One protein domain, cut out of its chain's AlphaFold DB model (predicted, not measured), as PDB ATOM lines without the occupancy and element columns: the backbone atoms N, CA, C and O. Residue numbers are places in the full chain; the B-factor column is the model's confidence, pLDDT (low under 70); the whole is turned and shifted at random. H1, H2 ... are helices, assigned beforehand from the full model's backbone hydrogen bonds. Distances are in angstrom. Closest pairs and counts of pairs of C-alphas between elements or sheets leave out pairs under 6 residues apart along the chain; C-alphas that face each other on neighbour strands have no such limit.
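What this domain is: This is residues 93 to 138 of the 155 residues of an uncharacterized protein of Oncopeltus fasciatus (UniProt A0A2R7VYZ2). Picture a lopsided hook of two helices: a short helix, H1, runs to a turn at residues 103 to 107, and from there a much longer helix, H2, folds back alongside it in the opposite direction, across a gap, and runs on well past it. H2 makes most of the length, and its far part, together with the tail after it, residues 119 to 138, sticks out beyond H1 as a free arm. The printed part has 46 residues with two named helices, H1 then H2, and no named strand; the class is all helix. The whole is extended, with a radius of gyration of the C-alphas of 15.5 A, and is a rod spanning 51 by 17 by 9 A.

Where its parts are: Find C-alpha 93 at (36.787, -42.018, -15.281); from there H1, residues 93 to 102, runs 14.6 A to C-alpha 102 at (26.222, -51.183, -19.458). Move on to Lys 108, where H2, residues 108 to 131, begins; it runs 35.0 A to C-alpha 131 at (58.029, -44.464, -6.609).

How they stand to each other: Look at Ile 100 and Glu 111, whose C-alphas, 7.9 A apart, are the closest of the two helices. H1 and H2 are close but not clearly touching, with 1 pair of C-alphas within 8 A. They run opposite ways at a shallow tilt of 29 degrees, and their centres are 14.2 A apart. In both H1 and H2, every pair of O i and N i+4 is within hydrogen-bond range.

The domain as a whole: The two C-alphas farthest apart are those of Glu 106 and Thr 138, at 52.4 A. The printed part has no cut, and the five residues between H1 and H2 make a tight link. Residues 104 to 110, of which 108 to 110 belong to H2, stand free. The mean pLDDT of the printed part is 86.3; look for values under 70 at residues 134 to 138.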
ATOM      1  N   GLY A  93      37.278 -41.295 -16.459       92.25
ATOM      2  CA  GLY A  93      36.787 -42.018 -15.281       92.25
ATOM      3  C   GLY A  93      35.282 -42.285 -15.357       92.25
ATOM      4  O   GLY A  93      34.837 -43.420 -15.182       92.25
ATOM      5  N   ASN A  94      34.504 -41.268 -15.730       93.31
ATOM      6  CA  ASN A  94      33.058 -41.402 -15.927       93.31
ATOM      7  C   ASN A  94      32.698 -42.369 -17.067       93.31
ATOM      8  O   ASN A  94      31.751 -43.147 -16.945       93.31
ATOM      9  N   VAL A  95      33.472 -42.390 -18.157       95.25
ATOM     10  CA  VAL A  95      33.275 -43.361 -19.248       95.25
ATOM     11  C   VAL A  95      33.472 -44.801 -18.764       95.25
ATOM     12  O   VAL A  95      32.697 -45.677 -19.146       95.25
ATOM     13  N   ILE A  96      34.454 -45.061 -17.893       91.56
ATOM     14  CA  ILE A  96      34.670 -46.400 -17.317       91.56
ATOM     15  C   ILE A  96      33.447 -46.848 -16.507       91.56
ATOM     16  O   ILE A  96      33.020 -47.995 -16.638       91.56
ATOM     17  N   ILE A  97      32.851 -45.949 -15.719       91.81
ATOM     18  CA  ILE A  97      31.635 -46.242 -14.943       91.81
ATOM     19  C   ILE A  97      30.484 -46.632 -15.878       91.81
ATOM     20  O   ILE A  97      29.833 -47.651 -15.659       91.81
ATOM     21  N   LEU A  98      30.274 -45.876 -16.960       92.62
ATOM     22  CA  LEU A  98      29.222 -46.178 -17.938       92.62
ATOM     23  C   LEU A  98      29.410 -47.546 -18.601       92.62
ATOM     24  O   LEU A  98      28.434 -48.260 -18.824       92.62
ATOM     25  N   ILE A  99      30.653 -47.926 -18.903       91.88
ATOM     26  CA  ILE A  99      30.961 -49.244 -19.470       91.88
ATOM     27  C   ILE A  99      30.582 -50.351 -18.480       91.88
ATOM     28  O   ILE A  99      29.960 -51.333 -18.885       91.88
ATOM     29  N   ILE A 100      30.914 -50.190 -17.197       89.75
ATOM     30  CA  ILE A 100      30.592 -51.185 -16.165       89.75
ATOM     31  C   ILE A 100      29.074 -51.299 -15.979       89.75
ATOM     32  O   ILE A 100      28.553 -52.414 -15.988       89.75
ATOM     33  N   GLU A 101      28.350 -50.180 -15.907       89.38
ATOM     34  CA  GLU A 101      26.884 -50.193 -15.783       89.38
ATOM     35  C   GLU A 101      26.219 -50.833 -17.016       89.38
ATOM     36  O   GLU A 101      25.266 -51.603 -16.891       89.38
ATOM     37  N   SER A 102      26.757 -50.595 -18.219       89.94
ATOM     38  CA  SER A 102      26.222 -51.183 -19.458       89.94
ATOM     39  C   SER A 102      26.277 -52.715 -19.492       89.94
ATOM     40  O   SER A 102      25.520 -53.337 -20.237       89.94
ATOM     41  N   ALA A 103      27.126 -53.335 -18.664       86.31
ATOM     42  CA  ALA A 103      27.224 -54.787 -18.546       86.31
ATOM     43  C   ALA A 103      26.027 -55.424 -17.808       86.31
ATOM     44  O   ALA A 103      25.917 -56.649 -17.801       86.31
ATOM     45  N   ASN A 104      25.136 -54.614 -17.216       84.50
ATOM     46  CA  ASN A 104      23.876 -55.012 -16.579       84.50
ATOM     47  C   ASN A 104      24.005 -56.243 -15.659       84.50
ATOM     48  O   ASN A 104      23.319 -57.255 -15.817       84.50
ATOM     49  N   ILE A 105      24.931 -56.160 -14.704       86.88
ATOM     50  CA  ILE A 105      25.210 -57.236 -13.752       86.88
ATOM     51  C   ILE A 105      24.036 -57.356 -12.771       86.88
ATOM     52  O   ILE A 105      23.757 -56.441 -12.000       86.88
ATOM     53  N   GLU A 106      23.377 -58.518 -12.756       83.94
ATOM     54  CA  GLU A 106      22.207 -58.775 -11.897       83.94
ATOM     55  C   GLU A 106      22.527 -58.643 -10.397       83.94
ATOM     56  O   GLU A 106      21.683 -58.237  -9.595       83.94
ATOM     57  N   ASN A 107      23.761 -58.969 -10.001       89.25
ATOM     58  CA  ASN A 107      24.207 -58.884  -8.618       89.25
ATOM     59  C   ASN A 107      24.924 -57.555  -8.327       89.25
ATOM     60  O   ASN A 107      26.122 -57.408  -8.574       89.25
ATOM     61  N   LYS A 108      24.204 -56.627  -7.689       85.38
ATOM     62  CA  LYS A 108      24.735 -55.314  -7.289       85.38
ATOM     63  C   LYS A 108      25.909 -55.385  -6.310       85.38
ATOM     64  O   LYS A 108      26.781 -54.526  -6.351       85.38
ATOM     65  N   MET A 109      26.002 -56.426  -5.477       87.75
ATOM     66  CA  MET A 109      27.172 -56.626  -4.612       87.75
ATOM     67  C   MET A 109      28.439 -56.873  -5.441       87.75
ATOM     68  O   MET A 109      29.499 -56.335  -5.134       87.75
ATOM     69  N   LEU A 110      28.325 -57.679  -6.498       88.56
ATOM     70  CA  LEU A 110      29.451 -57.998  -7.372       88.56
ATOM     71  C   LEU A 110      29.911 -56.758  -8.144       88.56
ATOM     72  O   LEU A 110      31.110 -56.541  -8.291       88.56
ATOM     73  N   GLU A 111      28.971 -55.913  -8.558       88.00
ATOM     74  CA  GLU A 111      29.266 -54.622  -9.179       88.00
ATOM     75  C   GLU A 111      30.126 -53.728  -8.266       88.00
ATOM     76  O   GLU A 111      31.163 -53.219  -8.693       88.00
ATOM     77  N   PHE A 112      29.791 -53.635  -6.970       89.50
ATOM     78  CA  PHE A 112      30.617 -52.921  -5.986       89.50
ATOM     79  C   PHE A 112      32.037 -53.491  -5.863       89.50
ATOM     80  O   PHE A 112      33.000 -52.728  -5.768       89.50
ATOM     81  N   PHE A 113      32.192 -54.818  -5.895       92.31
ATOM     82  CA  PHE A 113      33.517 -55.442  -5.872       92.31
ATOM     83  C   PHE A 113      34.328 -55.151  -7.137       92.31
ATOM     84  O   PHE A 113      35.541 -54.965  -7.039       92.31
ATOM     85  N   ILE A 114      33.684 -55.067  -8.304       91.50
ATOM     86  CA  ILE A 114      34.350 -54.672  -9.551       91.50
ATOM     87  C   ILE A 114      34.860 -53.233  -9.447       91.50
ATOM     88  O   ILE A 114      36.033 -52.999  -9.736       91.50
ATOM     89  N   TYR A 115      34.039 -52.286  -8.977       90.88
ATOM     90  CA  TYR A 115      34.492 -50.904  -8.773       90.88
ATOM     91  C   TYR A 115      35.683 -50.834  -7.809       90.88
ATOM     92  O   TYR A 115      36.678 -50.167  -8.098       90.88
ATOM     93  N   ALA A 116      35.630 -51.577  -6.700       92.06
ATOM     94  CA  ALA A 116      36.738 -51.654  -5.751       92.06
ATOM     95  C   ALA A 116      38.010 -52.250  -6.381       92.06
ATOM     96  O   ALA A 116      39.105 -51.738  -6.151       92.06
ATOM     97  N   ALA A 117      37.882 -53.295  -7.204       93.12
ATOM     98  CA  ALA A 117      39.009 -53.924  -7.888       93.12
ATOM     99  C   ALA A 117      39.659 -52.985  -8.915       93.12
ATOM    100  O   ALA A 117      40.882 -52.855  -8.935       93.12
ATOM    101  N   VAL A 118      38.856 -52.286  -9.726       92.50
ATOM    102  CA  VAL A 118      39.348 -51.291 -10.694       92.50
ATOM    103  C   VAL A 118      40.095 -50.165  -9.974       92.50
ATOM    104  O   VAL A 118      41.212 -49.822 -10.366       92.50
ATOM    105  N   MET A 119      39.539 -49.651  -8.874       91.19
ATOM    106  CA  MET A 119      40.191 -48.626  -8.050       91.19
ATOM    107  C   MET A 119      41.492 -49.124  -7.408       91.19
ATOM    108  O   MET A 119      42.486 -48.401  -7.405       91.19
ATOM    109  N   ALA A 120      41.526 -50.361  -6.905       93.88
ATOM    110  CA  ALA A 120      42.731 -50.949  -6.321       93.88
ATOM    111  C   ALA A 120      43.853 -51.101  -7.360       93.88
ATOM    112  O   ALA A 120      45.006 -50.774  -7.079       93.88
ATOM    113  N   VAL A 121      43.522 -51.540  -8.579       94.44
ATOM    114  CA  VAL A 121      44.488 -51.620  -9.686       94.44
ATOM    115  C   VAL A 121      45.006 -50.229 -10.053       94.44
ATOM    116  O   VAL A 121      46.219 -50.051 -10.169       94.44
ATOM    117  N   ALA A 122      44.124 -49.233 -10.179       90.25
ATOM    118  CA  ALA A 122      44.523 -47.854 -10.462       90.25
ATOM    119  C   ALA A 122      45.460 -47.295  -9.377       90.25
ATOM    120  O   ALA A 122      46.494 -46.705  -9.698       90.25
ATOM    121  N   MET A 123      45.154 -47.551  -8.101       90.81
ATOM    122  CA  MET A 123      45.999 -47.165  -6.971       90.81
ATOM    123  C   MET A 123      47.379 -47.827  -7.045       90.81
ATOM    124  O   MET A 123      48.386 -47.135  -6.919       90.81
ATOM    125  N   LEU A 124      47.454 -49.135  -7.306       93.94
ATOM    126  CA  LEU A 124      48.729 -49.851  -7.434       93.94
ATOM    127  C   LEU A 124      49.594 -49.285  -8.564       93.94
ATOM    128  O   LEU A 124      50.785 -49.038  -8.363       93.94
ATOM    129  N   VAL A 125      49.001 -49.043  -9.735       92.19
ATOM    130  CA  VAL A 125      49.701 -48.428 -10.873       92.19
ATOM    131  C   VAL A 125      50.220 -47.044 -10.491       92.19
ATOM    132  O   VAL A 125      51.397 -46.752 -10.711       92.19
ATOM    133  N   PHE A 126      49.384 -46.212  -9.865       87.38
ATOM    134  CA  PHE A 126      49.770 -44.875  -9.420       87.38
ATOM    135  C   PHE A 126      50.922 -44.913  -8.409       87.38
ATOM    136  O   PHE A 126      51.900 -44.184  -8.562       87.38
ATOM    137  N   THR A 127      50.869 -45.808  -7.419       89.75
ATOM    138  CA  THR A 127      51.941 -45.981  -6.430       89.75
ATOM    139  C   THR A 127      53.257 -46.402  -7.082       89.75
ATOM    140  O   THR A 127      54.306 -45.839  -6.768       89.75
ATOM    141  N   VAL A 128      53.234 -47.349  -8.024       92.75
ATOM    142  CA  VAL A 128      54.445 -47.782  -8.744       92.75
ATOM    143  C   VAL A 128      55.049 -46.634  -9.559       92.75
ATOM    144  O   VAL A 128      56.269 -46.450  -9.550       92.75
ATOM    145  N   LEU A 129      54.212 -45.844 -10.236       87.00
ATOM    146  CA  LEU A 129      54.653 -44.668 -10.988       87.00
ATOM    147  C   LEU A 129      55.236 -43.589 -10.069       87.00
ATOM    148  O   LEU A 129      56.289 -43.040 -10.385       87.00
ATOM    149  N   ALA A 130      54.606 -43.334  -8.920       84.62
ATOM    150  CA  ALA A 130      55.073 -42.359  -7.937       84.62
ATOM    151  C   ALA A 130      56.460 -42.719  -7.381       84.62
ATOM    152  O   ALA A 130      57.331 -41.857  -7.295       84.62
ATOM    153  N   ILE A 131      56.713 -43.997  -7.084       85.69
ATOM    154  CA  ILE A 131      58.029 -44.464  -6.609       85.69
ATOM    155  C   ILE A 131      59.109 -44.296  -7.690       85.69
ATOM    156  O   ILE A 131      60.271 -44.028  -7.390       85.69
ATOM    157  N   ARG A 132      58.740 -44.455  -8.964       83.50
ATOM    158  CA  ARG A 132      59.643 -44.288 -10.114       83.50
ATOM    159  C   ARG A 132      59.836 -42.821 -10.519       83.50
ATOM    160  O   ARG A 132      60.633 -42.558 -11.422       83.50
ATOM    161  N   TYR A 133      59.133 -41.875  -9.895       76.31
ATOM    162  CA  TYR A 133      59.144 -40.477 -10.306       76.31
ATOM    163  C   TYR A 133      60.384 -39.737  -9.785       76.31
ATOM    164  O   TYR A 133      60.630 -39.652  -8.584       76.31
ATOM    165  N   LYS A 134      61.171 -39.161 -10.702       68.25
ATOM    166  CA  LYS A 134      62.340 -38.332 -10.376       68.25
ATOM    167  C   LYS A 134      61.954 -36.856 -10.458       68.25
ATOM    168  O   LYS A 134      61.636 -36.370 -11.541       68.25
ATOM    169  N   TYR A 135      62.010 -36.155  -9.326       61.41
ATOM    170  CA  TYR A 135      61.705 -34.723  -9.233       61.41
ATOM    171  C   TYR A 135      62.601 -33.893 -10.156       61.41
ATOM    172  O   TYR A 135      63.814 -34.115 -10.226       61.41
ATOM    173  N   ARG A 136      62.009 -32.910 -10.840       57.72
ATOM    174  CA  ARG A 136      62.752 -31.925 -11.621       57.72
ATOM    175  C   ARG A 136      62.730 -30.601 -10.862       57.72
ATOM    176  O   ARG A 136      61.749 -29.873 -10.888       57.72
ATOM    177  N   THR A 137      63.818 -30.305 -10.162       52.00
ATOM    178  CA  THR A 137      64.005 -29.036  -9.452       52.00
ATOM    179  C   THR A 137      64.111 -27.905 -10.479       52.00
ATOM    180  O   THR A 137      65.120 -27.785 -11.178       52.00
ATOM    181  N   THR A 138      63.050 -27.114 -10.628       56.03
ATOM    182  CA  THR A 138      63.039 -25.918 -11.488       56.03
ATOM    183  C   THR A 138      63.765 -24.745 -10.814       56.03
ATOM    184  O   THR A 138      64.359 -23.924 -11.514       56.03
TER     185      THR A 138